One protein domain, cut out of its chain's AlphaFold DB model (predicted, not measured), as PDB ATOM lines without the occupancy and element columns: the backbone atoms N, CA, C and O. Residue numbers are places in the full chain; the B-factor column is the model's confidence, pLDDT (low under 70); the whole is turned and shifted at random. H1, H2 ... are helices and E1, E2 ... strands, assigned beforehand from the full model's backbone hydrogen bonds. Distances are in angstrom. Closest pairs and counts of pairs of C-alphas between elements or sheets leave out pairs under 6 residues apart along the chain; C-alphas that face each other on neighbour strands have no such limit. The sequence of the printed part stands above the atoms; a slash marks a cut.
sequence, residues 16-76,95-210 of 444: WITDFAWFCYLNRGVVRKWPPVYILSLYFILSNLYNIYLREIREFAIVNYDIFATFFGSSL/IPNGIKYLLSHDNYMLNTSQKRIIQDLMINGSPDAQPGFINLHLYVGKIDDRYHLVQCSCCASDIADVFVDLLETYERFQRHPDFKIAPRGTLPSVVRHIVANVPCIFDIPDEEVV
ATOM      1  N   TRP A  16     135.689 195.766 129.665       72.75
ATOM      2  CA  TRP A  16     135.410 195.410 131.057       72.75
ATOM      3  C   TRP A  16     135.443 196.621 132.005       72.75
ATOM      4  O   TRP A  16     134.709 196.624 132.994       72.75
ATOM      5  N   ILE A  17     136.230 197.664 131.698       75.56
ATOM      6  CA  ILE A  17     136.256 198.924 132.464       75.56
ATOM      7  C   ILE A  17     134.953 199.682 132.260       75.56
ATOM      8  O   ILE A  17     134.382 200.205 133.218       75.56
ATOM      9  N   THR A  18     134.443 199.698 131.029       72.50
ATOM     10  CA  THR A  18     133.136 200.290 130.729       72.50
ATOM     11  C   THR A  18     132.026 199.575 131.507       72.50
ATOM     12  O   THR A  18     131.204 200.229 132.154       72.50
ATOM     13  N   ASP A  19     132.030 198.240 131.525       73.00
ATOM     14  CA  ASP A  19     131.068 197.442 132.296       73.00
ATOM     15  C   ASP A  19     131.213 197.678 133.819       73.00
ATOM     16  O   ASP A  19     130.217 197.835 134.537       73.00
ATOM     17  N   PHE A  20     132.444 197.804 134.320       78.31
ATOM     18  CA  PHE A  20     132.720 198.122 135.721       78.31
ATOM     19  C   PHE A  20     132.298 199.550 136.110       78.31
ATOM     20  O   PHE A  20     131.770 199.780 137.205       78.31
ATOM     21  N   ALA A  21     132.450 200.527 135.216       78.44
ATOM     22  CA  ALA A  21     131.966 201.886 135.428       78.44
ATOM     23  C   ALA A  21     130.439 201.920 135.557       78.44
ATOM     24  O   ALA A  21     129.901 202.571 136.458       78.44
ATOM     25  N   TRP A  22     129.738 201.147 134.723       76.38
ATOM     26  CA  TRP A  22     128.297 200.924 134.849       76.38
ATOM     27  C   TRP A  22     127.926 200.295 136.192       76.38
ATOM     28  O   TRP A  22     126.995 200.769 136.854       76.38
ATOM     29  N   PHE A  23     128.684 199.291 136.637       80.12
ATOM     30  CA  PHE A  23     128.512 198.705 137.963       80.12
ATOM     31  C   PHE A  23     128.650 199.749 139.073       80.12
ATOM     32  O   PHE A  23     127.799 199.819 139.965       80.12
ATOM     33  N   CYS A  24     129.657 200.615 138.996       83.25
ATOM     34  CA  CYS A  24     129.864 201.664 139.987       83.25
ATOM     35  C   CYS A  24     128.727 202.700 139.996       83.25
ATOM     36  O   CYS A  24     128.305 203.170 141.057       83.25
ATOM     37  N   TYR A  25     128.208 203.060 138.821       80.06
ATOM     38  CA  TYR A  25     127.134 204.043 138.712       80.06
ATOM     39  C   TYR A  25     125.803 203.559 139.251       80.06
ATOM     40  O   TYR A  25     125.089 204.344 139.878       80.06
ATOM     41  N   LEU A  26     125.478 202.294 139.009       77.88
ATOM     42  CA  LEU A  26     124.245 201.700 139.497       77.88
ATOM     43  C   LEU A  26     124.328 201.475 141.007       77.88
ATOM     44  O   LEU A  26     123.418 201.867 141.731       77.88
ATOM     45  N   ASN A  27     125.454 200.972 141.511       82.50
ATOM     46  CA  ASN A  27     125.585 200.538 142.903       82.50
ATOM     47  C   ASN A  27     126.239 201.574 143.822       82.50
ATOM     48  O   ASN A  27     127.006 201.216 144.716       82.50
ATOM     49  N   ARG A  28     125.909 202.867 143.666       82.56
ATOM     50  CA  ARG A  28     126.489 203.962 144.478       82.56
ATOM     51  C   ARG A  28     126.403 203.717 145.987       82.56
ATOM     52  O   ARG A  28     127.280 204.159 146.719       82.56
ATOM     53  N   GLY A  29     125.354 203.035 146.450       80.38
ATOM     54  CA  GLY A  29     125.173 202.692 147.863       80.38
ATOM     55  C   GLY A  29     126.242 201.740 148.407       80.38
ATOM     56  O   GLY A  29     126.684 201.929 149.536       80.38
ATOM     57  N   VAL A  30     126.684 200.771 147.600       80.94
ATOM     58  CA  VAL A  30     127.778 199.842 147.934       80.94
ATOM     59  C   VAL A  30     129.125 200.534 147.708       80.94
ATOM     60  O   VAL A  30     129.965 200.583 148.599       80.94
ATOM     61  N   VAL A  31     129.283 201.179 146.550       84.62
ATOM     62  CA  VAL A  31     130.521 201.834 146.094       84.62
ATOM     63  C   VAL A  31     130.989 202.941 147.042       84.62
ATOM     64  O   VAL A  31     132.180 203.127 147.228       84.62
ATOM     65  N   ARG A  32     130.076 203.688 147.672       81.88
ATOM     66  CA  ARG A  32     130.453 204.747 148.628       81.88
ATOM     67  C   ARG A  32     130.951 204.222 149.968       81.88
ATOM     68  O   ARG A  32     131.602 204.963 150.692       81.88
ATOM     69  N   LYS A  33     130.576 202.996 150.331       81.56
ATOM     70  CA  LYS A  33     130.901 202.414 151.636       81.56
ATOM     71  C   LYS A  33     132.218 201.652 151.602       81.56
ATOM     72  O   LYS A  33     132.744 201.333 152.664       81.56
ATOM     73  N   TRP A  34     132.677 201.268 150.411       82.69
ATOM     74  CA  TRP A  34     133.742 200.291 150.249       82.69
ATOM     75  C   TRP A  34     134.984 200.892 149.590       82.69
ATOM     76  O   TRP A  34     134.875 201.788 148.754       82.69
ATOM     77  N   PRO A  35     136.167 200.366 149.922       84.38
ATOM     78  CA  PRO A  35     137.404 200.712 149.237       84.38
ATOM     79  C   PRO A  35     137.383 200.258 147.766       84.38
ATOM     80  O   PRO A  35     136.811 199.200 147.470       84.38
ATOM     81  N   PRO A  36     138.067 200.970 146.848       85.69
ATOM     82  CA  PRO A  36     138.162 200.606 145.431       85.69
ATOM     83  C   PRO A  36     138.546 199.142 145.180       85.69
ATOM     84  O   PRO A  36     137.916 198.478 144.357       85.69
ATOM     85  N   VAL A  37     139.507 198.613 145.944       85.44
ATOM     86  CA  VAL A  37     139.968 197.222 145.814       85.44
ATOM     87  C   VAL A  37     138.866 196.199 146.105       85.44
ATOM     88  O   VAL A  37     138.725 195.219 145.374       85.44
ATOM     89  N   TYR A  38     138.014 196.446 147.104       85.88
ATOM     90  CA  TYR A  38     136.891 195.563 147.436       85.88
ATOM     91  C   TYR A  38     135.781 195.641 146.388       85.88
ATOM     92  O   TYR A  38     135.176 194.624 146.053       85.88
ATOM     93  N   ILE A  39     135.524 196.834 145.847       86.88
ATOM     94  CA  ILE A  39     134.517 197.050 144.800       86.88
ATOM     95  C   ILE A  39     134.921 196.309 143.523       86.88
ATOM     96  O   ILE A  39     134.098 195.609 142.932       86.88
ATOM     97  N   LEU A  40     136.188 196.426 143.118       85.88
ATOM     98  CA  LEU A  40     136.714 195.743 141.940       85.88
ATOM     99  C   LEU A  40     136.757 194.222 142.137       85.88
ATOM    100  O   LEU A  40     136.307 193.478 141.268       85.88
ATOM    101  N   SER A  41     137.202 193.759 143.310       86.69
ATOM    102  CA  SER A  41     137.201 192.331 143.661       86.69
ATOM    103  C   SER A  41     135.793 191.737 143.593       86.69
ATOM    104  O   SER A  41     135.592 190.684 142.991       86.69
ATOM    105  N   LEU A  42     134.795 192.431 144.155       86.50
ATOM    106  CA  LEU A  42     133.391 192.024 144.089       86.50
ATOM    107  C   LEU A  42     132.899 191.926 142.640       86.50
ATOM    108  O   LEU A  42     132.229 190.959 142.280       86.50
ATOM    109  N   TYR A  43     133.241 192.904 141.799       85.00
ATOM    110  CA  TYR A  43     132.878 192.881 140.387       85.00
ATOM    111  C   TYR A  43     133.491 191.686 139.645       85.00
ATOM    112  O   TYR A  43     132.775 191.005 138.904       85.00
ATOM    113  N   PHE A  44     134.775 191.384 139.860       84.56
ATOM    114  CA  PHE A  44     135.413 190.218 139.245       84.56
ATOM    115  C   PHE A  44     134.813 188.902 139.738       84.56
ATOM    116  O   PHE A  44     134.514 188.042 138.913       84.56
ATOM    117  N   ILE A  45     134.532 188.770 141.039       82.44
ATOM    118  CA  ILE A  45     133.822 187.606 141.595       82.44
ATOM    119  C   ILE A  45     132.487 187.406 140.870       82.44
ATOM    120  O   ILE A  45     132.211 186.323 140.357       82.44
ATOM    121  N   LEU A  46     131.660 188.454 140.779       78.81
ATOM    122  CA  LEU A  46     130.358 188.376 140.111       78.81
ATOM    123  C   LEU A  46     130.505 188.020 138.625       78.81
ATOM    124  O   LEU A  46     129.742 187.200 138.113       78.81
ATOM    125  N   SER A  47     131.489 188.596 137.940       75.12
ATOM    126  CA  SER A  47     131.741 188.358 136.517       75.12
ATOM    127  C   SER A  47     132.193 186.925 136.245       75.12
ATOM    128  O   SER A  47     131.627 186.250 135.383       75.12
ATOM    129  N   ASN A  48     133.141 186.413 137.027       74.88
ATOM    130  CA  ASN A  48     133.659 185.057 136.872       74.88
ATOM    131  C   ASN A  48     132.621 184.008 137.270       74.88
ATOM    132  O   ASN A  48     132.480 182.993 136.588       74.88
ATOM    133  N   LEU A  49     131.822 184.275 138.308       71.31
ATOM    134  CA  LEU A  49     130.719 183.395 138.685       71.31
ATOM    135  C   LEU A  49     129.685 183.232 137.579       71.31
ATOM    136  O   LEU A  49     129.200 182.124 137.340       71.31
ATOM    137  N   TYR A  50     129.397 184.313 136.859       70.12
ATOM    138  CA  TYR A  50     128.495 184.254 135.721       70.12
ATOM    139  C   TYR A  50     129.106 183.499 134.532       70.12
ATOM    140  O   TYR A  50     128.432 182.660 133.928       70.12
ATOM    141  N   ASN A  51     130.361 183.808 134.196       61.38
ATOM    142  CA  ASN A  51     131.018 183.343 132.973       61.38
ATOM    143  C   ASN A  51     131.521 181.896 133.060       61.38
ATOM    144  O   ASN A  51     131.335 181.136 132.113       61.38
ATOM    145  N   ILE A  52     132.130 181.519 134.184       60.38
ATOM    146  CA  ILE A  52     132.829 180.239 134.363       60.38
ATOM    147  C   ILE A  52     131.947 179.274 135.166       60.38
ATOM    148  O   ILE A  52     131.760 178.114 134.811       60.38
ATOM    149  N   TYR A  53     131.327 179.764 136.237       61.25
ATOM    150  CA  TYR A  53     130.913 178.886 137.328       61.25
ATOM    151  C   TYR A  53     129.426 178.518 137.357       61.25
ATOM    152  O   TYR A  53     129.079 177.424 137.800       61.25
ATOM    153  N   LEU A  54     128.534 179.343 136.800       59.56
ATOM    154  CA  LEU A  54     127.103 179.018 136.667       59.56
ATOM    155  C   LEU A  54     126.822 177.732 135.872       59.56
ATOM    156  O   LEU A  54     125.713 177.203 135.940       59.56
ATOM    157  N   ARG A  55     127.786 177.262 135.074       59.47
ATOM    158  CA  ARG A  55     127.669 176.055 134.246       59.47
ATOM    159  C   ARG A  55     128.401 174.848 134.827       59.47
ATOM    160  O   ARG A  55     128.033 173.726 134.502       59.47
ATOM    161  N   GLU A  56     129.415 175.082 135.657       64.44
ATOM    162  CA  GLU A  56     130.435 174.077 135.975       64.44
ATOM    163  C   GLU A  56     130.683 173.900 137.483       64.44
ATOM    164  O   GLU A  56     131.418 172.988 137.869       64.44
ATOM    165  N   ILE A  57     130.052 174.709 138.354       70.88
ATOM    166  CA  ILE A  57     130.022 174.400 139.791       70.88
ATOM    167  C   ILE A  57     129.193 173.139 139.996       70.88
ATOM    168  O   ILE A  57     127.991 173.112 139.724       70.88
ATOM    169  N   ARG A  58     129.844 172.115 140.542       70.44
ATOM    170  CA  ARG A  58     129.204 170.857 140.921       70.44
ATOM    171  C   ARG A  58     128.689 170.898 142.351       70.44
ATOM    172  O   ARG A  58     127.619 170.372 142.636       70.44
ATOM    173  N   GLU A  59     129.479 171.475 143.247       75.94
ATOM    174  CA  GLU A  59     129.235 171.431 144.683       75.94
ATOM    175  C   GLU A  59     129.614 172.750 145.332       75.94
ATOM    176  O   GLU A  59     130.487 173.490 144.863       75.94
ATOM    177  N   PHE A  60     128.951 173.011 146.448       79.88
ATOM    178  CA  PHE A  60     129.239 174.147 147.287       79.88
ATOM    179  C   PHE A  60     129.275 173.717 148.757       79.88
ATOM    180  O   PHE A  60     128.535 172.815 149.158       79.88
ATOM    181  N   ALA A  61     130.111 174.378 149.556       83.19
ATOM    182  CA  ALA A  61     130.165 174.184 150.997       83.19
ATOM    183  C   ALA A  61     130.272 175.514 151.760       83.19
ATOM    184  O   ALA A  61     131.038 176.405 151.388       83.19
ATOM    185  N   ILE A  62     129.548 175.607 152.878       84.50
ATOM    186  CA  ILE A  62     129.777 176.625 153.913       84.50
ATOM    187  C   ILE A  62     130.543 175.961 155.045       84.50
ATOM    188  O   ILE A  62     130.092 174.957 155.596       84.50
ATOM    189  N   VAL A  63     131.675 176.543 155.417       87.06
ATOM    190  CA  VAL A  63     132.519 176.057 156.513       87.06
ATOM    191  C   VAL A  63     132.758 177.168 157.528       87.06
ATOM    192  O   VAL A  63     132.657 178.349 157.199       87.06
ATOM    193  N   ASN A  64     133.053 176.817 158.778       89.25
ATOM    194  CA  ASN A  64     133.443 177.821 159.768       89.25
ATOM    195  C   ASN A  64     134.827 178.412 159.443       89.25
ATOM    196  O   ASN A  64     135.564 177.882 158.608       89.25
ATOM    197  N   TYR A  65     135.166 179.523 160.099       86.25
ATOM    198  CA  TYR A  65     136.433 180.210 159.852       86.25
ATOM    199  C   TYR A  65     137.647 179.321 160.134       86.25
ATOM    200  O   TYR A  65     138.573 179.315 159.334       86.25
ATOM    201  N   ASP A  66     137.627 178.526 161.205       84.94
ATOM    202  CA  ASP A  66     138.770 177.686 161.579       84.94
ATOM    203  C   ASP A  66     139.078 176.639 160.503       84.94
ATOM    204  O   ASP A  66     140.226 176.487 160.087       84.94
ATOM    205  N   ILE A  67     138.049 175.964 159.983       86.12
ATOM    206  CA  ILE A  67     138.172 175.028 158.860       86.12
ATOM    207  C   ILE A  67     138.636 175.789 157.616       86.12
ATOM    208  O   ILE A  67     139.606 175.384 156.979       86.12
ATOM    209  N   PHE A  68     137.994 176.914 157.288       87.00
ATOM    210  CA  PHE A  68     138.352 177.712 156.116       87.00
ATOM    211  C   PHE A  68     139.833 178.128 156.140       87.00
ATOM    212  O   PHE A  68     140.575 177.890 155.189       87.00
ATOM    213  N   ALA A  69     140.289 178.701 157.251       83.12
ATOM    214  CA  ALA A  69     141.654 179.167 157.425       83.12
ATOM    215  C   ALA A  69     142.663 178.011 157.458       83.12
ATOM    216  O   ALA A  69     143.756 178.158 156.918       83.12
ATOM    217  N   THR A  70     142.306 176.855 158.023       83.44
ATOM    218  CA  THR A  70     143.191 175.680 158.063       83.44
ATOM    219  C   THR A  70     143.462 175.128 156.662       83.44
ATOM    220  O   THR A  70     144.616 174.885 156.304       83.44
ATOM    221  N   PHE A  71     142.412 174.963 155.851       78.56
ATOM    222  CA  PHE A  71     142.521 174.365 154.516       78.56
ATOM    223  C   PHE A  71     143.002 175.346 153.445       78.56
ATOM    224  O   PHE A  71     143.707 174.938 152.528       78.56
ATOM    225  N   PHE A  72     142.651 176.629 153.555       80.06
ATOM    226  CA  PHE A  72     142.939 177.618 152.508       80.06
ATOM    227  C   PHE A  72     143.947 178.692 152.933       80.06
ATOM    228  O   PHE A  72     144.397 179.476 152.102       80.06
ATOM    229  N   GLY A  73     144.321 178.751 154.214       63.31
ATOM    230  CA  GLY A  73     145.326 179.692 154.726       63.31
ATOM    231  C   GLY A  73     146.758 179.177 154.634       63.31
ATOM    232  O   GLY A  73     147.690 179.976 154.641       63.31
ATOM    233  N   SER A  74     146.936 177.862 154.508       52.75
ATOM    234  CA  SER A  74     148.230 177.170 154.480       52.75
ATOM    235  C   SER A  74     148.929 177.213 153.110       52.75
ATOM    236  O   SER A  74     150.160 177.212 153.076       52.75
ATOM    237  N   SER A  75     148.198 177.390 151.997       48.22
ATOM    238  CA  SER A  75     148.789 177.558 150.646       48.22
ATOM    239  C   SER A  75     149.607 178.847 150.464       48.22
ATOM    240  O   SER A  75     150.267 179.046 149.449       48.22
ATOM    241  N   LEU A  76     149.623 179.726 151.468       48.78
ATOM    242  CA  LEU A  76     150.419 180.956 151.482       48.78
ATOM    243  C   LEU A  76     151.832 180.769 152.060       48.78
ATOM    244  O   LEU A  76     152.651 181.675 151.951       48.78
ATOM    245  N   ILE A  95     148.435 191.927 153.571       58.72
ATOM    246  CA  ILE A  95     147.273 191.792 152.700       58.72
ATOM    247  C   ILE A  95     146.045 191.703 153.614       58.72
ATOM    248  O   ILE A  95     145.998 190.781 154.439       58.72
ATOM    249  N   PRO A  96     145.040 192.593 153.475       60.66
ATOM    250  CA  PRO A  96     143.852 192.546 154.306       60.66
ATOM    251  C   PRO A  96     143.261 191.140 154.302       60.66
ATOM    252  O   PRO A  96     143.050 190.542 153.237       60.66
ATOM    253  N   ASN A  97     142.970 190.620 155.497       67.12
ATOM    254  CA  ASN A  97     142.511 189.241 155.700       67.12
ATOM    255  C   ASN A  97     141.313 188.862 154.809       67.12
ATOM    256  O   ASN A  97     141.119 187.684 154.511       67.12
ATOM    257  N   GLY A  98     140.514 189.840 154.372       69.56
ATOM    258  CA  GLY A  98     139.364 189.637 153.496       69.56
ATOM    259  C   GLY A  98     139.681 189.324 152.028       69.56
ATOM    260  O   GLY A  98     138.867 188.656 151.403       69.56
ATOM    261  N   ILE A  99     140.818 189.763 151.470       80.75
ATOM    262  CA  ILE A  99     141.174 189.581 150.039       80.75
ATOM    263  C   ILE A  99     142.280 188.534 149.852       80.75
ATOM    264  O   ILE A  99     142.384 187.914 148.794       80.75
ATOM    265  N   LYS A 100     143.060 188.262 150.903       81.69
ATOM    266  CA  LYS A 100     144.203 187.338 150.886       81.69
ATOM    267  C   LYS A 100     143.923 185.988 150.225       81.69
ATOM    268  O   LYS A 100     144.717 185.526 149.414       81.69
ATOM    269  N   TYR A 101     142.780 185.379 150.527       83.31
ATOM    270  CA  TYR A 101     142.414 184.072 149.977       83.31
ATOM    271  C   TYR A 101     142.057 184.115 148.486       83.31
ATOM    272  O   TYR A 101     142.308 183.141 147.779       83.31
ATOM    273  N   LEU A 102     141.509 185.228 147.985       84.56
ATOM    274  CA  LEU A 102     141.191 185.409 146.561       84.56
ATOM    275  C   LEU A 102     142.451 185.458 145.695       84.56
ATOM    276  O   LEU A 102     142.434 185.020 144.547       84.56
ATOM    277  N   LEU A 103     143.541 185.979 146.260       86.62
ATOM    278  CA  LEU A 103     144.832 186.115 145.588       86.62
ATOM    279  C   LEU A 103     145.694 184.849 145.660       86.62
ATOM    280  O   LEU A 103     146.743 184.805 145.023       86.62
ATOM    281  N   SER A 104     145.262 183.818 146.394       84.31
ATOM    282  CA  SER A 104     145.962 182.529 146.438       84.31
ATOM    283  C   SER A 104     146.093 181.936 145.034       84.31
ATOM    284  O   SER A 104     145.136 181.980 144.256       84.31
ATOM    285  N   HIS A 105     147.253 181.361 144.705       81.88
ATOM    286  CA  HIS A 105     147.505 180.746 143.399       81.88
ATOM    287  C   HIS A 105     146.441 179.691 143.057       81.88
ATOM    288  O   HIS A 105     145.852 179.754 141.980       81.88
ATOM    289  N   ASP A 106     146.102 178.842 144.029       82.44
ATOM    290  CA  ASP A 106     145.191 177.701 143.867       82.44
ATOM    291  C   ASP A 106     143.705 178.083 143.860       82.44
ATOM    292  O   ASP A 106     142.840 177.255 143.576       82.44
ATOM    293  N   ASN A 107     143.384 179.341 144.178       85.75
ATOM    294  CA  ASN A 107     142.015 179.823 144.114       85.75
ATOM    295  C   ASN A 107     141.673 180.219 142.676       85.75
ATOM    296  O   ASN A 107     142.144 181.240 142.172       85.75
ATOM    297  N   TYR A 108     140.814 179.442 142.026       82.69
ATOM    298  CA  TYR A 108     140.388 179.683 140.650       82.69
ATOM    299  C   TYR A 108     139.380 180.835 140.531       82.69
ATOM    300  O   TYR A 108     139.073 181.259 139.420       82.69
ATOM    301  N   MET A 109     138.870 181.391 141.641       83.25
ATOM    302  CA  MET A 109     137.851 182.449 141.611       83.25
ATOM    303  C   MET A 109     138.258 183.635 140.733       83.25
ATOM    304  O   MET A 109     137.399 184.216 140.075       83.25
ATOM    305  N   LEU A 110     139.547 183.975 140.715       82.81
ATOM    306  CA  LEU A 110     140.131 185.023 139.884       82.81
ATOM    307  C   LEU A 110     141.199 184.427 138.970       82.81
ATOM    308  O   LEU A 110     141.960 183.551 139.387       82.81
ATOM    309  N   ASN A 111     141.292 184.930 137.743       81.75
ATOM    310  CA  ASN A 111     142.384 184.562 136.848       81.75
ATOM    311  C   ASN A 111     143.677 185.326 137.192       81.75
ATOM    312  O   ASN A 111     143.685 186.238 138.022       81.75
ATOM    313  N   THR A 112     144.786 184.942 136.557       75.94
ATOM    314  CA  THR A 112     146.112 185.525 136.812       75.94
ATOM    315  C   THR A 112     146.132 187.042 136.613       75.94
ATOM    316  O   THR A 112     146.663 187.765 137.456       75.94
ATOM    317  N   SER A 113     145.510 187.536 135.545       79.00
ATOM    318  CA  SER A 113     145.517 188.953 135.176       79.00
ATOM    319  C   SER A 113     144.669 189.789 136.149       79.00
ATOM    320  O   SER A 113     145.102 190.841 136.611       79.00
ATOM    321  N   GLN A 114     143.518 189.275 136.589       83.62
ATOM    322  CA  GLN A 114     142.683 189.882 137.632       83.62
ATOM    323  C   GLN A 114     143.380 189.905 138.999       83.62
ATOM    324  O   GLN A 114     143.280 190.900 139.718       83.62
ATOM    325  N   LYS A 115     144.101 188.834 139.365       83.06
ATOM    326  CA  LYS A 115     144.914 188.802 140.593       83.06
ATOM    327  C   LYS A 115     145.995 189.883 140.555       83.06
ATOM    328  O   LYS A 115     146.134 190.604 141.539       83.06
ATOM    329  N   ARG A 116     146.683 190.046 139.418       80.56
ATOM    330  CA  ARG A 116     147.689 191.101 139.211       80.56
ATOM    331  C   ARG A 116     147.086 192.501 139.345       80.56
ATOM    332  O   ARG A 116     147.602 193.300 140.112       80.56
ATOM    333  N   ILE A 117     145.945 192.766 138.700       82.31
ATOM    334  CA  ILE A 117     145.231 194.053 138.811       82.31
ATOM    335  C   ILE A 117     144.906 194.389 140.274       82.31
ATOM    336  O   ILE A 117     145.095 195.522 140.712       82.31
ATOM    337  N   ILE A 118     144.407 193.416 141.044       82.81
ATOM    338  CA  ILE A 118     144.090 193.625 142.464       82.81
ATOM    339  C   ILE A 118     145.363 193.867 143.280       82.81
ATOM    340  O   ILE A 118     145.359 194.744 144.140       82.81
ATOM    341  N   GLN A 119     146.439 193.117 143.026       83.81
ATOM    342  CA  GLN A 119     147.726 193.293 143.706       83.81
ATOM    343  C   GLN A 119     148.306 194.689 143.462       83.81
ATOM    344  O   GLN A 119     148.644 195.373 144.424       83.81
ATOM    345  N   ASP A 120     148.334 195.151 142.214       80.00
ATOM    346  CA  ASP A 120     148.815 196.488 141.855       80.00
ATOM    347  C   ASP A 120     147.969 197.582 142.513       80.00
ATOM    348  O   ASP A 120     148.505 198.531 143.083       80.00
ATOM    349  N   LEU A 121     146.643 197.419 142.519       81.94
ATOM    350  CA  LEU A 121     145.737 198.353 143.186       81.94
ATOM    351  C   LEU A 121     145.956 198.398 144.704       81.94
ATOM    352  O   LEU A 121     145.724 199.433 145.322       81.94
ATOM    353  N   MET A 122     146.386 197.292 145.314       79.94
ATOM    354  CA  MET A 122     146.740 197.247 146.732       79.94
ATOM    355  C   MET A 122     148.105 197.872 147.035       79.94
ATOM    356  O   MET A 122     148.259 198.451 148.105       79.94
ATOM    357  N   ILE A 123     149.080 197.733 146.131       78.00
ATOM    358  CA  ILE A 123     150.427 198.307 146.274       78.00
ATOM    359  C   ILE A 123     150.385 199.827 146.081       78.00
ATOM    360  O   ILE A 123     150.995 200.568 146.846       78.00
ATOM    361  N   ASN A 124     149.670 200.277 145.049       72.44
ATOM    362  CA  ASN A 124     149.674 201.670 144.603       72.44
ATOM    363  C   ASN A 124     148.499 202.484 145.169       72.44
ATOM    364  O   ASN A 124     148.571 203.707 145.246       72.44
ATOM    365  N   GLY A 125     147.404 201.823 145.557       64.94
ATOM    366  CA  GLY A 125     146.261 202.458 146.209       64.94
ATOM    367  C   GLY A 125     146.463 202.636 147.714       64.94
ATOM    368  O   GLY A 125     147.394 202.102 148.303       64.94
ATOM    369  N   SER A 126     145.562 203.378 148.368       61.41
ATOM    370  CA  SER A 126     145.578 203.494 149.835       61.41
ATOM    371  C   SER A 126     145.177 202.148 150.471       61.41
ATOM    372  O   SER A 126     144.039 201.710 150.265       61.41
ATOM    373  N   PRO A 127     146.067 201.493 151.244       54.59
ATOM    374  CA  PRO A 127     145.827 200.159 151.804       54.59
ATOM    375  C   PRO A 127     144.879 200.153 153.018       54.59
ATOM    376  O   PRO A 127     144.474 199.087 153.478       54.59
ATOM    377  N   ASP A 128     144.479 201.323 153.526       51.19
ATOM    378  CA  ASP A 128     144.064 201.454 154.931       51.19
ATOM    379  C   ASP A 128     142.560 201.374 155.205       51.19
ATOM    380  O   ASP A 128     142.135 201.355 156.360       51.19
ATOM    381  N   ALA A 129     141.717 201.296 154.179       55.44
ATOM    382  CA  ALA A 129     140.297 201.079 154.403       55.44
ATOM    383  C   ALA A 129     139.990 199.597 154.184       55.44
ATOM    384  O   ALA A 129     139.962 199.124 153.056       55.44
ATOM    385  N   GLN A 130     139.730 198.848 155.251       58.84
ATOM    386  CA  GLN A 130     138.920 197.635 155.160       58.84
ATOM    387  C   GLN A 130     137.468 198.064 155.407       58.84
ATOM    388  O   GLN A 130     137.236 198.878 156.309       58.84
ATOM    389  N   PRO A 131     136.461 197.588 154.648       60.69
ATOM    390  CA  PRO A 131     135.088 197.806 155.075       60.69
ATOM    391  C   PRO A 131     134.956 197.162 156.457       60.69
ATOM    392  O   PRO A 131     135.214 195.970 156.597       60.69
ATOM    393  N   GLY A 132     134.588 197.942 157.479       59.94
ATOM    394  CA  GLY A 132     134.655 197.514 158.886       59.94
ATOM    395  C   GLY A 132     133.806 196.289 159.263       59.94
ATOM    396  O   GLY A 132     133.769 195.927 160.431       59.94
ATOM    397  N   PHE A 133     133.110 195.671 158.305       65.44
ATOM    398  CA  PHE A 133     132.179 194.568 158.516       65.44
ATOM    399  C   PHE A 133     132.236 193.448 157.457       65.44
ATOM    400  O   PHE A 133     131.517 192.473 157.620       65.44
ATOM    401  N   ILE A 134     133.042 193.526 156.379       73.25
ATOM    402  CA  ILE A 134     132.997 192.514 155.292       73.25
ATOM    403  C   ILE A 134     134.361 191.926 154.942       73.25
ATOM    404  O   ILE A 134     135.312 192.637 154.630       73.25
ATOM    405  N   ASN A 135     134.394 190.592 154.884       80.19
ATOM    406  CA  ASN A 135     135.513 189.793 154.395       80.19
ATOM    407  C   ASN A 135     135.073 188.946 153.195       80.19
ATOM    408  O   ASN A 135     134.047 188.279 153.265       80.19
ATOM    409  N   LEU A 136     135.856 188.926 152.112       82.56
ATOM    410  CA  LEU A 136     135.566 188.143 150.903       82.56
ATOM    411  C   LEU A 136     136.201 186.742 150.979       82.56
ATOM    412  O   LEU A 136     136.976 186.342 150.110       82.56
ATOM    413  N   HIS A 137     135.882 185.982 152.032       86.12
ATOM    414  CA  HIS A 137     136.388 184.616 152.240       86.12
ATOM    415  C   HIS A 137     135.679 183.603 151.335       86.12
ATOM    416  O   HIS A 137     134.797 182.858 151.762       86.12
ATOM    417  N   LEU A 138     136.085 183.608 150.069       85.00
ATOM    418  CA  LEU A 138     135.592 182.763 148.988       85.00
ATOM    419  C   LEU A 138     136.752 181.983 148.373       85.00
ATOM    420  O   LEU A 138     137.800 182.551 148.062       85.00
ATOM    421  N   TYR A 139     136.540 180.695 148.140       86.94
ATOM    422  CA  TYR A 139     137.505 179.819 147.496       86.94
ATOM    423  C   TYR A 139     136.834 178.989 146.409       86.94
ATOM    424  O   TYR A 139     135.797 178.376 146.649       86.94
ATOM    425  N   VAL A 140     137.429 178.950 145.218       85.38
ATOM    426  CA  VAL A 140     137.017 178.036 144.152       85.38
ATOM    427  C   VAL A 140     138.161 177.087 143.853       85.38
ATOM    428  O   VAL A 140     139.214 177.508 143.381       85.38
ATOM    429  N   GLY A 141     137.938 175.805 144.127       83.44
ATOM    430  CA  GLY A 141     138.846 174.727 143.757       83.44
ATOM    431  C   GLY A 141     138.397 174.038 142.475       83.44
ATOM    432  O   GLY A 141     137.211 174.060 142.132       83.44
ATOM    433  N   LYS A 142     139.343 173.390 141.794       83.12
ATOM    434  CA  LYS A 142     139.078 172.526 140.643       83.12
ATOM    435  C   LYS A 142     139.516 171.094 140.969       83.12
ATOM    436  O   LYS A 142     140.680 170.874 141.287       83.12
ATOM    437  N   ILE A 143     138.589 170.140 140.905       80.19
ATOM    438  CA  ILE A 143     138.833 168.706 141.139       80.19
ATOM    439  C   ILE A 143     138.164 167.932 140.001       80.19
ATOM    440  O   ILE A 143     137.000 168.185 139.699       80.19
ATOM    441  N   ASP A 144     138.889 167.020 139.348       79.00
ATOM    442  CA  ASP A 144     138.382 166.190 138.238       79.00
ATOM    443  C   ASP A 144     137.658 166.992 137.136       79.00
ATOM    444  O   ASP A 144     136.555 166.648 136.707       79.00
ATOM    445  N   ASP A 145     138.258 168.110 136.721       73.75
ATOM    446  CA  ASP A 145     137.683 169.066 135.763       73.75
ATOM    447  C   ASP A 145     136.357 169.724 136.175       73.75
ATOM    448  O   ASP A 145     135.636 170.275 135.345       73.75
ATOM    449  N   ARG A 146     136.048 169.738 137.472       73.88
ATOM    450  CA  ARG A 146     134.846 170.373 138.021       73.88
ATOM    451  C   ARG A 146     135.197 171.417 139.059       73.88
ATOM    452  O   ARG A 146     136.171 171.268 139.793       73.88
ATOM    453  N   TYR A 147     134.373 172.456 139.140       82.00
ATOM    454  CA  TYR A 147     134.569 173.526 140.106       82.00
ATOM    455  C   TYR A 147     133.754 173.297 141.375       82.00
ATOM    456  O   TYR A 147     132.595 172.872 141.337       82.00
ATOM    457  N   HIS A 148     134.376 173.612 142.506       82.94
ATOM    458  CA  HIS A 148     133.800 173.496 143.838       82.94
ATOM    459  C   HIS A 148     133.960 174.836 144.554       82.94
ATOM    460  O   HIS A 148     135.071 175.363 144.638       82.94
ATOM    461  N   LEU A 149     132.857 175.392 145.052       83.69
ATOM    462  CA  LEU A 149     132.835 176.695 145.717       83.69
ATOM    463  C   LEU A 149     132.752 176.524 147.237       83.69
ATOM    464  O   LEU A 149     131.824 175.903 147.749       83.69
ATOM    465  N   VAL A 150     133.681 177.120 147.975       85.75
ATOM    466  CA  VAL A 150     133.706 177.094 149.440       85.75
ATOM    467  C   VAL A 150     133.692 178.518 149.984       85.75
ATOM    468  O   VAL A 150     134.444 179.375 149.518       85.75
ATOM    469  N   GLN A 151     132.850 178.776 150.984       85.38
ATOM    470  CA  GLN A 151     132.763 180.074 151.654       85.38
ATOM    471  C   GLN A 151     132.821 179.936 153.179       85.38
ATOM    472  O   GLN A 151     132.283 178.988 153.755       85.38
ATOM    473  N   CYS A 152     133.431 180.924 153.840       86.50
ATOM    474  CA  CYS A 152     133.353 181.062 155.292       86.50
ATOM    475  C   CYS A 152     131.945 181.477 155.749       86.50
ATOM    476  O   CYS A 152     131.389 182.474 155.284       86.50
ATOM    477  N   SER A 153     131.397 180.786 156.749       85.88
ATOM    478  CA  SER A 153     130.145 181.167 157.412       85.88
ATOM    479  C   SER A 153     130.230 182.531 158.099       85.88
ATOM    480  O   SER A 153     129.220 183.219 158.209       85.88
ATOM    481  N   CYS A 154     131.436 182.934 158.516       83.06
ATOM    482  CA  CYS A 154     131.716 184.181 159.220       83.06
ATOM    483  C   CYS A 154     131.352 185.443 158.429       83.06
ATOM    484  O   CYS A 154     131.084 186.469 159.040       83.06
ATOM    485  N   CYS A 155     131.341 185.372 157.096       81.88
ATOM    486  CA  CYS A 155     131.037 186.498 156.212       81.88
ATOM    487  C   CYS A 155     129.851 186.223 155.275       81.88
ATOM    488  O   CYS A 155     129.499 187.070 154.453       81.88
ATOM    489  N   ALA A 156     129.239 185.035 155.360       81.25
ATOM    490  CA  ALA A 156     128.163 184.615 154.464       81.25
ATOM    491  C   ALA A 156     126.950 185.545 154.525       81.25
ATOM    492  O   ALA A 156     126.439 185.948 153.482       81.25
ATOM    493  N   SER A 157     126.539 185.934 155.735       81.25
ATOM    494  CA  SER A 157     125.387 186.825 155.917       81.25
ATOM    495  C   SER A 157     125.680 188.243 155.425       81.25
ATOM    496  O   SER A 157     124.873 188.800 154.686       81.25
ATOM    497  N   ASP A 158     126.855 188.794 155.743       82.25
ATOM    498  CA  ASP A 158     127.209 190.158 155.336       82.25
ATOM    499  C   ASP A 158     127.357 190.275 153.813       82.25
ATOM    500  O   ASP A 158     126.880 191.229 153.202       82.25
ATOM    501  N   ILE A 159     127.963 189.273 153.169       83.31
ATOM    502  CA  ILE A 159     128.055 189.211 151.705       83.31
ATOM    503  C   ILE A 159     126.664 189.021 151.076       83.31
ATOM    504  O   ILE A 159     126.358 189.633 150.050       83.31
ATOM    505  N   ALA A 160     125.786 188.226 151.688       83.31
ATOM    506  CA  ALA A 160     124.420 188.073 151.202       83.31
ATOM    507  C   ALA A 160     123.626 189.384 151.251       83.31
ATOM    508  O   ALA A 160     122.945 189.705 150.278       83.31
ATOM    509  N   ASP A 161     123.754 190.175 152.316       84.88
ATOM    510  CA  ASP A 161     123.097 191.483 152.410       84.88
ATOM    511  C   ASP A 161     123.550 192.421 151.276       84.88
ATOM    512  O   ASP A 161     122.730 193.125 150.682       84.88
ATOM    513  N   VAL A 162     124.821 192.353 150.866       86.19
ATOM    514  CA  VAL A 162     125.323 193.087 149.689       86.19
ATOM    515  C   VAL A 162     124.642 192.618 148.413       86.19
ATOM    516  O   VAL A 162     124.232 193.439 147.596       86.19
ATOM    517  N   PHE A 163     124.482 191.309 148.219       86.19
ATOM    518  CA  PHE A 163     123.776 190.787 147.049       86.19
ATOM    519  C   PHE A 163     122.305 191.185 147.031       86.19
ATOM    520  O   PHE A 163     121.774 191.487 145.961       86.19
ATOM    521  N   VAL A 164     121.651 191.256 148.193       84.88
ATOM    522  CA  VAL A 164     120.303 191.822 148.307       84.88
ATOM    523  C   VAL A 164     120.306 193.287 147.866       84.88
ATOM    524  O   VAL A 164     119.492 193.649 147.017       84.88
ATOM    525  N   ASP A 165     121.239 194.106 148.357       85.44
ATOM    526  CA  ASP A 165     121.363 195.519 147.980       85.44
ATOM    527  C   ASP A 165     121.589 195.703 146.469       85.44
ATOM    528  O   ASP A 165     120.961 196.570 145.848       85.44
ATOM    529  N   LEU A 166     122.435 194.873 145.847       84.75
ATOM    530  CA  LEU A 166     122.670 194.885 144.397       84.75
ATOM    531  C   LEU A 166     121.394 194.533 143.617       84.75
ATOM    532  O   LEU A 166     121.044 195.215 142.648       84.75
ATOM    533  N   LEU A 167     120.667 193.497 144.045       80.75
ATOM    534  CA  LEU A 167     119.424 193.068 143.398       80.75
ATOM    535  C   LEU A 167     118.298 194.090 143.567       80.75
ATOM    536  O   LEU A 167     117.550 194.339 142.620       80.75
ATOM    537  N   GLU A 168     118.178 194.720 144.735       81.31
ATOM    538  CA  GLU A 168     117.212 195.795 144.958       81.31
ATOM    539  C   GLU A 168     117.546 197.045 144.142       81.31
ATOM    540  O   GLU A 168     116.648 197.685 143.591       81.31
ATOM    541  N   THR A 169     118.826 197.398 144.047       79.69
ATOM    542  CA  THR A 169     119.298 198.516 143.221       79.69
ATOM    543  C   THR A 169     118.957 198.277 141.756       79.69
ATOM    544  O   THR A 169     118.405 199.156 141.089       79.69
ATOM    545  N   TYR A 170     119.195 197.058 141.275       76.06
ATOM    546  CA  TYR A 170     118.784 196.632 139.947       76.06
ATOM    547  C   TYR A 170     117.261 196.719 139.750       76.06
ATOM    548  O   TYR A 170     116.795 197.260 138.748       76.06
ATOM    549  N   GLU A 171     116.467 196.244 140.711       72.56
ATOM    550  CA  GLU A 171     115.004 196.306 140.651       72.56
ATOM    551  C   GLU A 171     114.492 197.755 140.551       72.56
ATOM    552  O   GLU A 171     113.596 198.053 139.755       72.56
ATOM    553  N   ARG A 172     115.075 198.677 141.329       74.88
ATOM    554  CA  ARG A 172     114.759 200.113 141.260       74.88
ATOM    555  C   ARG A 172     115.100 200.681 139.886       74.88
ATOM    556  O   ARG A 172     114.258 201.355 139.297       74.88
ATOM    557  N   PHE A 173     116.277 200.347 139.359       72.88
ATOM    558  CA  PHE A 173     116.702 200.760 138.024       72.88
ATOM    559  C   PHE A 173     115.779 200.231 136.916       72.88
ATOM    560  O   PHE A 173     115.482 200.953 135.970       72.88
ATOM    561  N   GLN A 174     115.267 199.001 137.019       68.62
ATOM    562  CA  GLN A 174     114.298 198.492 136.041       68.62
ATOM    563  C   GLN A 174     112.998 199.308 136.022       68.62
ATOM    564  O   GLN A 174     112.431 199.527 134.953       68.62
ATOM    565  N   ARG A 175     112.507 199.735 137.191       67.81
ATOM    566  CA  ARG A 175     111.260 200.514 137.299       67.81
ATOM    567  C   ARG A 175     111.422 201.959 136.867       67.81
ATOM    568  O   ARG A 175     110.518 202.521 136.256       67.81
ATOM    569  N   HIS A 176     112.560 202.536 137.212       67.69
ATOM    570  CA  HIS A 176     112.920 203.905 136.901       67.69
ATOM    571  C   HIS A 176     114.292 203.866 136.240       67.69
ATOM    572  O   HIS A 176     115.304 204.059 136.919       67.69
ATOM    573  N   PRO A 177     114.347 203.548 134.934       63.22
ATOM    574  CA  PRO A 177     115.580 203.648 134.180       63.22
ATOM    575  C   PRO A 177     115.879 205.137 134.036       63.22
ATOM    576  O   PRO A 177     115.519 205.761 133.041       63.22
ATOM    577  N   ASP A 178     116.460 205.739 135.070       54.44
ATOM    578  CA  ASP A 178     116.891 207.122 135.007       54.44
ATOM    579  C   ASP A 178     117.857 207.245 133.827       54.44
ATOM    580  O   ASP A 178     118.900 206.590 133.777       54.44
ATOM    581  N   PHE A 179     117.538 208.134 132.888       46.22
ATOM    582  CA  PHE A 179     118.394 208.510 131.757       46.22
ATOM    583  C   PHE A 179     119.707 209.205 132.191       46.22
ATOM    584  O   PHE A 179     120.405 209.783 131.365       46.22
ATOM    585  N   LYS A 180     120.047 209.179 133.489       48.31
ATOM    586  CA  LYS A 180     121.192 209.856 134.111       48.31
ATOM    587  C   LYS A 180     122.170 208.885 134.785       48.31
ATOM    588  O   LYS A 180     122.820 209.239 135.770       48.31
ATOM    589  N   ILE A 181     122.308 207.665 134.270       53.69
ATOM    590  CA  ILE A 181     123.603 206.977 134.393       53.69
ATOM    591  C   ILE A 181     124.568 207.857 133.601       53.69
ATOM    592  O   ILE A 181     124.231 208.228 132.482       53.69
ATOM    593  N   ALA A 182     125.628 208.332 134.258       48.16
ATOM    594  CA  ALA A 182     126.383 209.529 133.877       48.16
ATOM    595  C   ALA A 182     126.660 209.633 132.362       48.16
ATOM    596  O   ALA A 182     126.850 208.601 131.711       48.16
ATOM    597  N   PRO A 183     126.672 210.856 131.795       48.25
ATOM    598  CA  PRO A 183     126.926 211.054 130.373       48.25
ATOM    599  C   PRO A 183     128.196 210.308 129.952       48.25
ATOM    600  O   PRO A 183     129.190 210.311 130.683       48.25
ATOM    601  N   ARG A 184     128.134 209.657 128.781       46.81
ATOM    602  CA  ARG A 184     129.308 209.125 128.073       46.81
ATOM    603  C   ARG A 184     130.396 210.211 128.136       46.81
ATOM    604  O   ARG A 184     130.161 211.286 127.598       46.81
ATOM    605  N   GLY A 185     131.479 209.975 128.882       51.00
ATOM    606  CA  GLY A 185     132.543 210.967 129.111       51.00
ATOM    607  C   GLY A 185     132.818 211.350 130.571       51.00
ATOM    608  O   GLY A 185     133.680 212.171 130.827       51.00
ATOM    609  N   THR A 186     132.125 210.792 131.571       62.53
ATOM    610  CA  THR A 186     132.613 210.881 132.965       62.53
ATOM    611  C   THR A 186     132.825 209.494 133.542       62.53
ATOM    612  O   THR A 186     131.906 208.675 133.565       62.53
ATOM    613  N   LEU A 187     134.033 209.224 134.036       68.75
ATOM    614  CA  LEU A 187     134.361 208.010 134.782       68.75
ATOM    615  C   LEU A 187     134.014 208.189 136.273       68.75
ATOM    616  O   LEU A 187     134.329 209.238 136.862       68.75
ATOM    617  N   PRO A 188     133.414 207.172 136.931       77.00
ATOM    618  CA  PRO A 188     133.235 207.197 138.378       77.00
ATOM    619  C   PRO A 188     134.580 207.450 139.065       77.00
ATOM    620  O   PRO A 188     135.606 206.946 138.614       77.00
ATOM    621  N   SER A 189     134.588 208.194 140.176       81.00
ATOM    622  CA  SER A 189     135.828 208.508 140.908       81.00
ATOM    623  C   SER A 189     136.630 207.257 141.277       81.00
ATOM    624  O   SER A 189     137.851 207.267 141.195       81.00
ATOM    625  N   VAL A 190     135.938 206.164 141.611       80.69
ATOM    626  CA  VAL A 190     136.544 204.856 141.893       80.69
ATOM    627  C   VAL A 190     137.243 204.273 140.665       80.69
ATOM    628  O   VAL A 190     138.339 203.743 140.793       80.69
ATOM    629  N   VAL A 191     136.654 204.405 139.474       81.00
ATOM    630  CA  VAL A 191     137.275 203.909 138.237       81.00
ATOM    631  C   VAL A 191     138.475 204.770 137.857       81.00
ATOM    632  O   VAL A 191     139.520 204.218 137.551       81.00
ATOM    633  N   ARG A 192     138.369 206.103 137.967       81.88
ATOM    634  CA  ARG A 192     139.519 207.006 137.767       81.88
ATOM    635  C   ARG A 192     140.673 206.668 138.703       81.88
ATOM    636  O   ARG A 192     141.813 206.611 138.271       81.88
ATOM    637  N   HIS A 193     140.361 206.390 139.968       81.75
ATOM    638  CA  HIS A 193     141.357 205.950 140.933       81.75
ATOM    639  C   HIS A 193     142.016 204.630 140.512       81.75
ATOM    640  O   HIS A 193     143.233 204.525 140.569       81.75
ATOM    641  N   ILE A 194     141.247 203.643 140.047       79.75
ATOM    642  CA  ILE A 194     141.798 202.358 139.594       79.75
ATOM    643  C   ILE A 194     142.694 202.533 138.364       79.75
ATOM    644  O   ILE A 194     143.822 202.057 138.378       79.75
ATOM    645  N   VAL A 195     142.233 203.258 137.343       81.12
ATOM    646  CA  VAL A 195     143.013 203.517 136.120       81.12
ATOM    647  C   VAL A 195     144.324 204.240 136.442       81.12
ATOM    648  O   VAL A 195     145.363 203.880 135.906       81.12
ATOM    649  N   ALA A 196     144.305 205.200 137.370       80.38
ATOM    650  CA  ALA A 196     145.506 205.930 137.770       80.38
ATOM    651  C   ALA A 196     146.506 205.098 138.598       80.38
ATOM    652  O   ALA A 196     147.683 205.440 138.637       80.38
ATOM    653  N   ASN A 197     146.054 204.038 139.280       78.25
ATOM    654  CA  ASN A 197     146.873 203.272 140.231       78.25
ATOM    655  C   ASN A 197     147.207 201.848 139.761       78.25
ATOM    656  O   ASN A 197     147.912 201.127 140.463       78.25
ATOM    657  N   VAL A 198     146.737 201.418 138.590       78.56
ATOM    658  CA  VAL A 198     147.032 200.083 138.048       78.56
ATOM    659  C   VAL A 198     147.679 200.220 136.668       78.56
ATOM    660  O   VAL A 198     146.974 200.235 135.660       78.56
ATOM    661  N   PRO A 199     149.022 200.300 136.600       67.06
ATOM    662  CA  PRO A 199     149.748 200.485 135.343       67.06
ATOM    663  C   PRO A 199     149.507 199.351 134.342       67.06
ATOM    664  O   PRO A 199     149.398 199.602 133.147       67.06
ATOM    665  N   CYS A 200     149.346 198.112 134.829       67.56
ATOM    666  CA  CYS A 200     149.184 196.933 133.977       67.56
ATOM    667  C   CYS A 200     147.817 196.824 133.281       67.56
ATOM    668  O   CYS A 200     147.614 195.898 132.500       67.56
ATOM    669  N   ILE A 201     146.865 197.730 133.548       68.31
ATOM    670  CA  ILE A 201     145.508 197.666 132.980       68.31
ATOM    671  C   ILE A 201     145.514 197.649 131.447       68.31
ATOM    672  O   ILE A 201     144.658 196.997 130.851       68.31
ATOM    673  N   PHE A 202     146.466 198.344 130.826       65.06
ATOM    674  CA  PHE A 202     146.559 198.482 129.371       65.06
ATOM    675  C   PHE A 202     147.426 197.398 128.711       65.06
ATOM    676  O   PHE A 202     147.377 197.239 127.495       65.06
ATOM    677  N   ASP A 203     148.169 196.625 129.508       61.47
ATOM    678  CA  ASP A 203     149.070 195.566 129.033       61.47
ATOM    679  C   ASP A 203     148.394 194.184 128.984       61.47
ATOM    680  O   ASP A 203     148.995 193.202 128.545       61.47
ATOM    681  N   ILE A 204     147.153 194.081 129.469       59.19
ATOM    682  CA  ILE A 204     146.405 192.824 129.547       59.19
ATOM    683  C   ILE A 204     145.454 192.731 128.341       59.19
ATOM    684  O   ILE A 204     144.588 193.597 128.193       59.19
ATOM    685  N   PRO A 205     145.543 191.682 127.500       55.44
ATOM    686  CA  PRO A 205     144.599 191.482 126.403       55.44
ATOM    687  C   PRO A 205     143.163 191.329 126.932       55.44
ATOM    688  O   PRO A 205     142.932 190.590 127.893       55.44
ATOM    689  N   ASP A 206     142.178 191.951 126.271       51.78
ATOM    690  CA  ASP A 206     140.751 191.868 126.648       51.78
ATOM    691  C   ASP A 206     140.251 190.416 126.820       51.78
ATOM    692  O   ASP A 206     139.403 190.134 127.673       51.78
ATOM    693  N   GLU A 207     140.811 189.477 126.046       50.16
ATOM    694  CA  GLU A 207     140.475 188.048 126.078       50.16
ATOM    695  C   GLU A 207     140.865 187.350 127.394       50.16
ATOM    696  O   GLU A 207     140.224 186.369 127.779       50.16
ATOM    697  N   GLU A 208     141.866 187.856 128.123       49.00
ATOM    698  CA  GLU A 208     142.311 187.276 129.396       49.00
ATOM    699  C   GLU A 208     141.466 187.732 130.585       49.00
ATOM    700  O   GLU A 208     141.308 186.987 131.551       49.00
ATOM    701  N   VAL A 209     140.889 188.936 130.540       51.47
ATOM    702  CA  VAL A 209     140.004 189.430 131.609       51.47
ATOM    703  C   VAL A 209     138.579 188.917 131.406       51.47
ATOM    704  O   VAL A 209     137.860 188.717 132.390       51.47
ATOM    705  N   VAL A 210     138.184 188.634 130.156       49.34
ATOM    706  CA  VAL A 210     136.899 188.012 129.817       49.34
ATOM    707  C   VAL A 210     136.990 187.173 128.527       49.34
ATOM    708  O   VAL A 210     136.831 187.710 127.432       49.34
TER     709      VAL A 210
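AT A GLANCE: This is residues 16 to 76 and 95 to 210 of the 444 residues of an uncharacterized protein of Babesia bovis (UniProt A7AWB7). A small sheet, E1 E3 E2, makes one end of the body, with H3 over one face and H4 over the other; H3 runs from the sheet into a cluster of helices, where H5 and H7 pack on its residues 36 to 44 and H1 packs on H7. The long H6 runs from one end of the sheet along the outside of the body, and the link after it folds back to H7, with residues 174 to 179 sticking out. The 177 printed residues hold nine named helices and three named strands, in the order H1 H2 H3 E1 H4 H5 E2 E3 H6 H7 H8 H9; the sheet is mixed and the class mostly helix. The whole is compact, with a radius of gyration of the C-alphas of 16.4 A and spans of 47 by 37 by 33 A.

HOW THE PARTS SIT: In the strongly twisted sheet, E3, residues 146 to 152, is the inner strand. E1, residues 57 to 63, is parallel to it, with N 61 and O 149 2.9 A apart. E2, residues 138 to 143, forms an antiparallel hairpin with E3, with N 141 and O 148 2.9 A apart. H3, residues 36 to 56, and H4, residues 65 to 72, are on opposite faces, at heights over the sheet of 10.6 A and 8.5 A: three layers, helices on both faces of a sheet. H6, residues 153 to 175, only grazes the sheet with residues 153 to 156. The hub is H5, residues 112 to 124, which touches H3's residues 37 to 44 at a shallow tilt of 10 degrees, opposite ways; the closest C-alphas, of Val 37 and Ile 118, are 6.4 A apart. H7, residues 189 to 197, touches H5 about perpendicular at 86 degrees, Asn 124 and Asn 197 having the closest C-alphas, 5.4 A. H1, residues 16 to 26, touches H7 at a shallow tilt of 30 degrees, C-alphas 21 and 191 being closest at 6.3 A. H2, residues 28 to 31, only just touches H6, with 3 pairs of C-alphas within 8 A, the closest Val 30 and Val 162, 7.4 A. H8, residues 199 to 202, and H9, residues 206 to 209, touch H5, H9 only just, with 3 pairs. H3 and H6 are apart. Every O i to N i+4 pair is within hydrogen-bond range in H1, H4, H5 and H7, against 14 of 17 in H3 and 17 of 19 in H6; H2, H8 and H9 are too short for one.

IN THESE COORDINATES: H1 begins at C-alpha 16, (135.410, 195.410, 131.057). H3 is 29.2 A long, with a kink of 43 degrees near residue 50, and H6 is 33.7 A, ending at C-alpha 175, (111.260, 200.514, 137.299). E3 is 20.4 A long.

THE WHOLE: Residues 77 to 94 are not printed, and C-alphas 76 and 95 are 11.3 A apart. The links H5 to E2 and H6 to H7 are long. Mean pLDDT of the printed part is 74.9, with 49 residues under 70, among them 174 to 187 and 199 to 210.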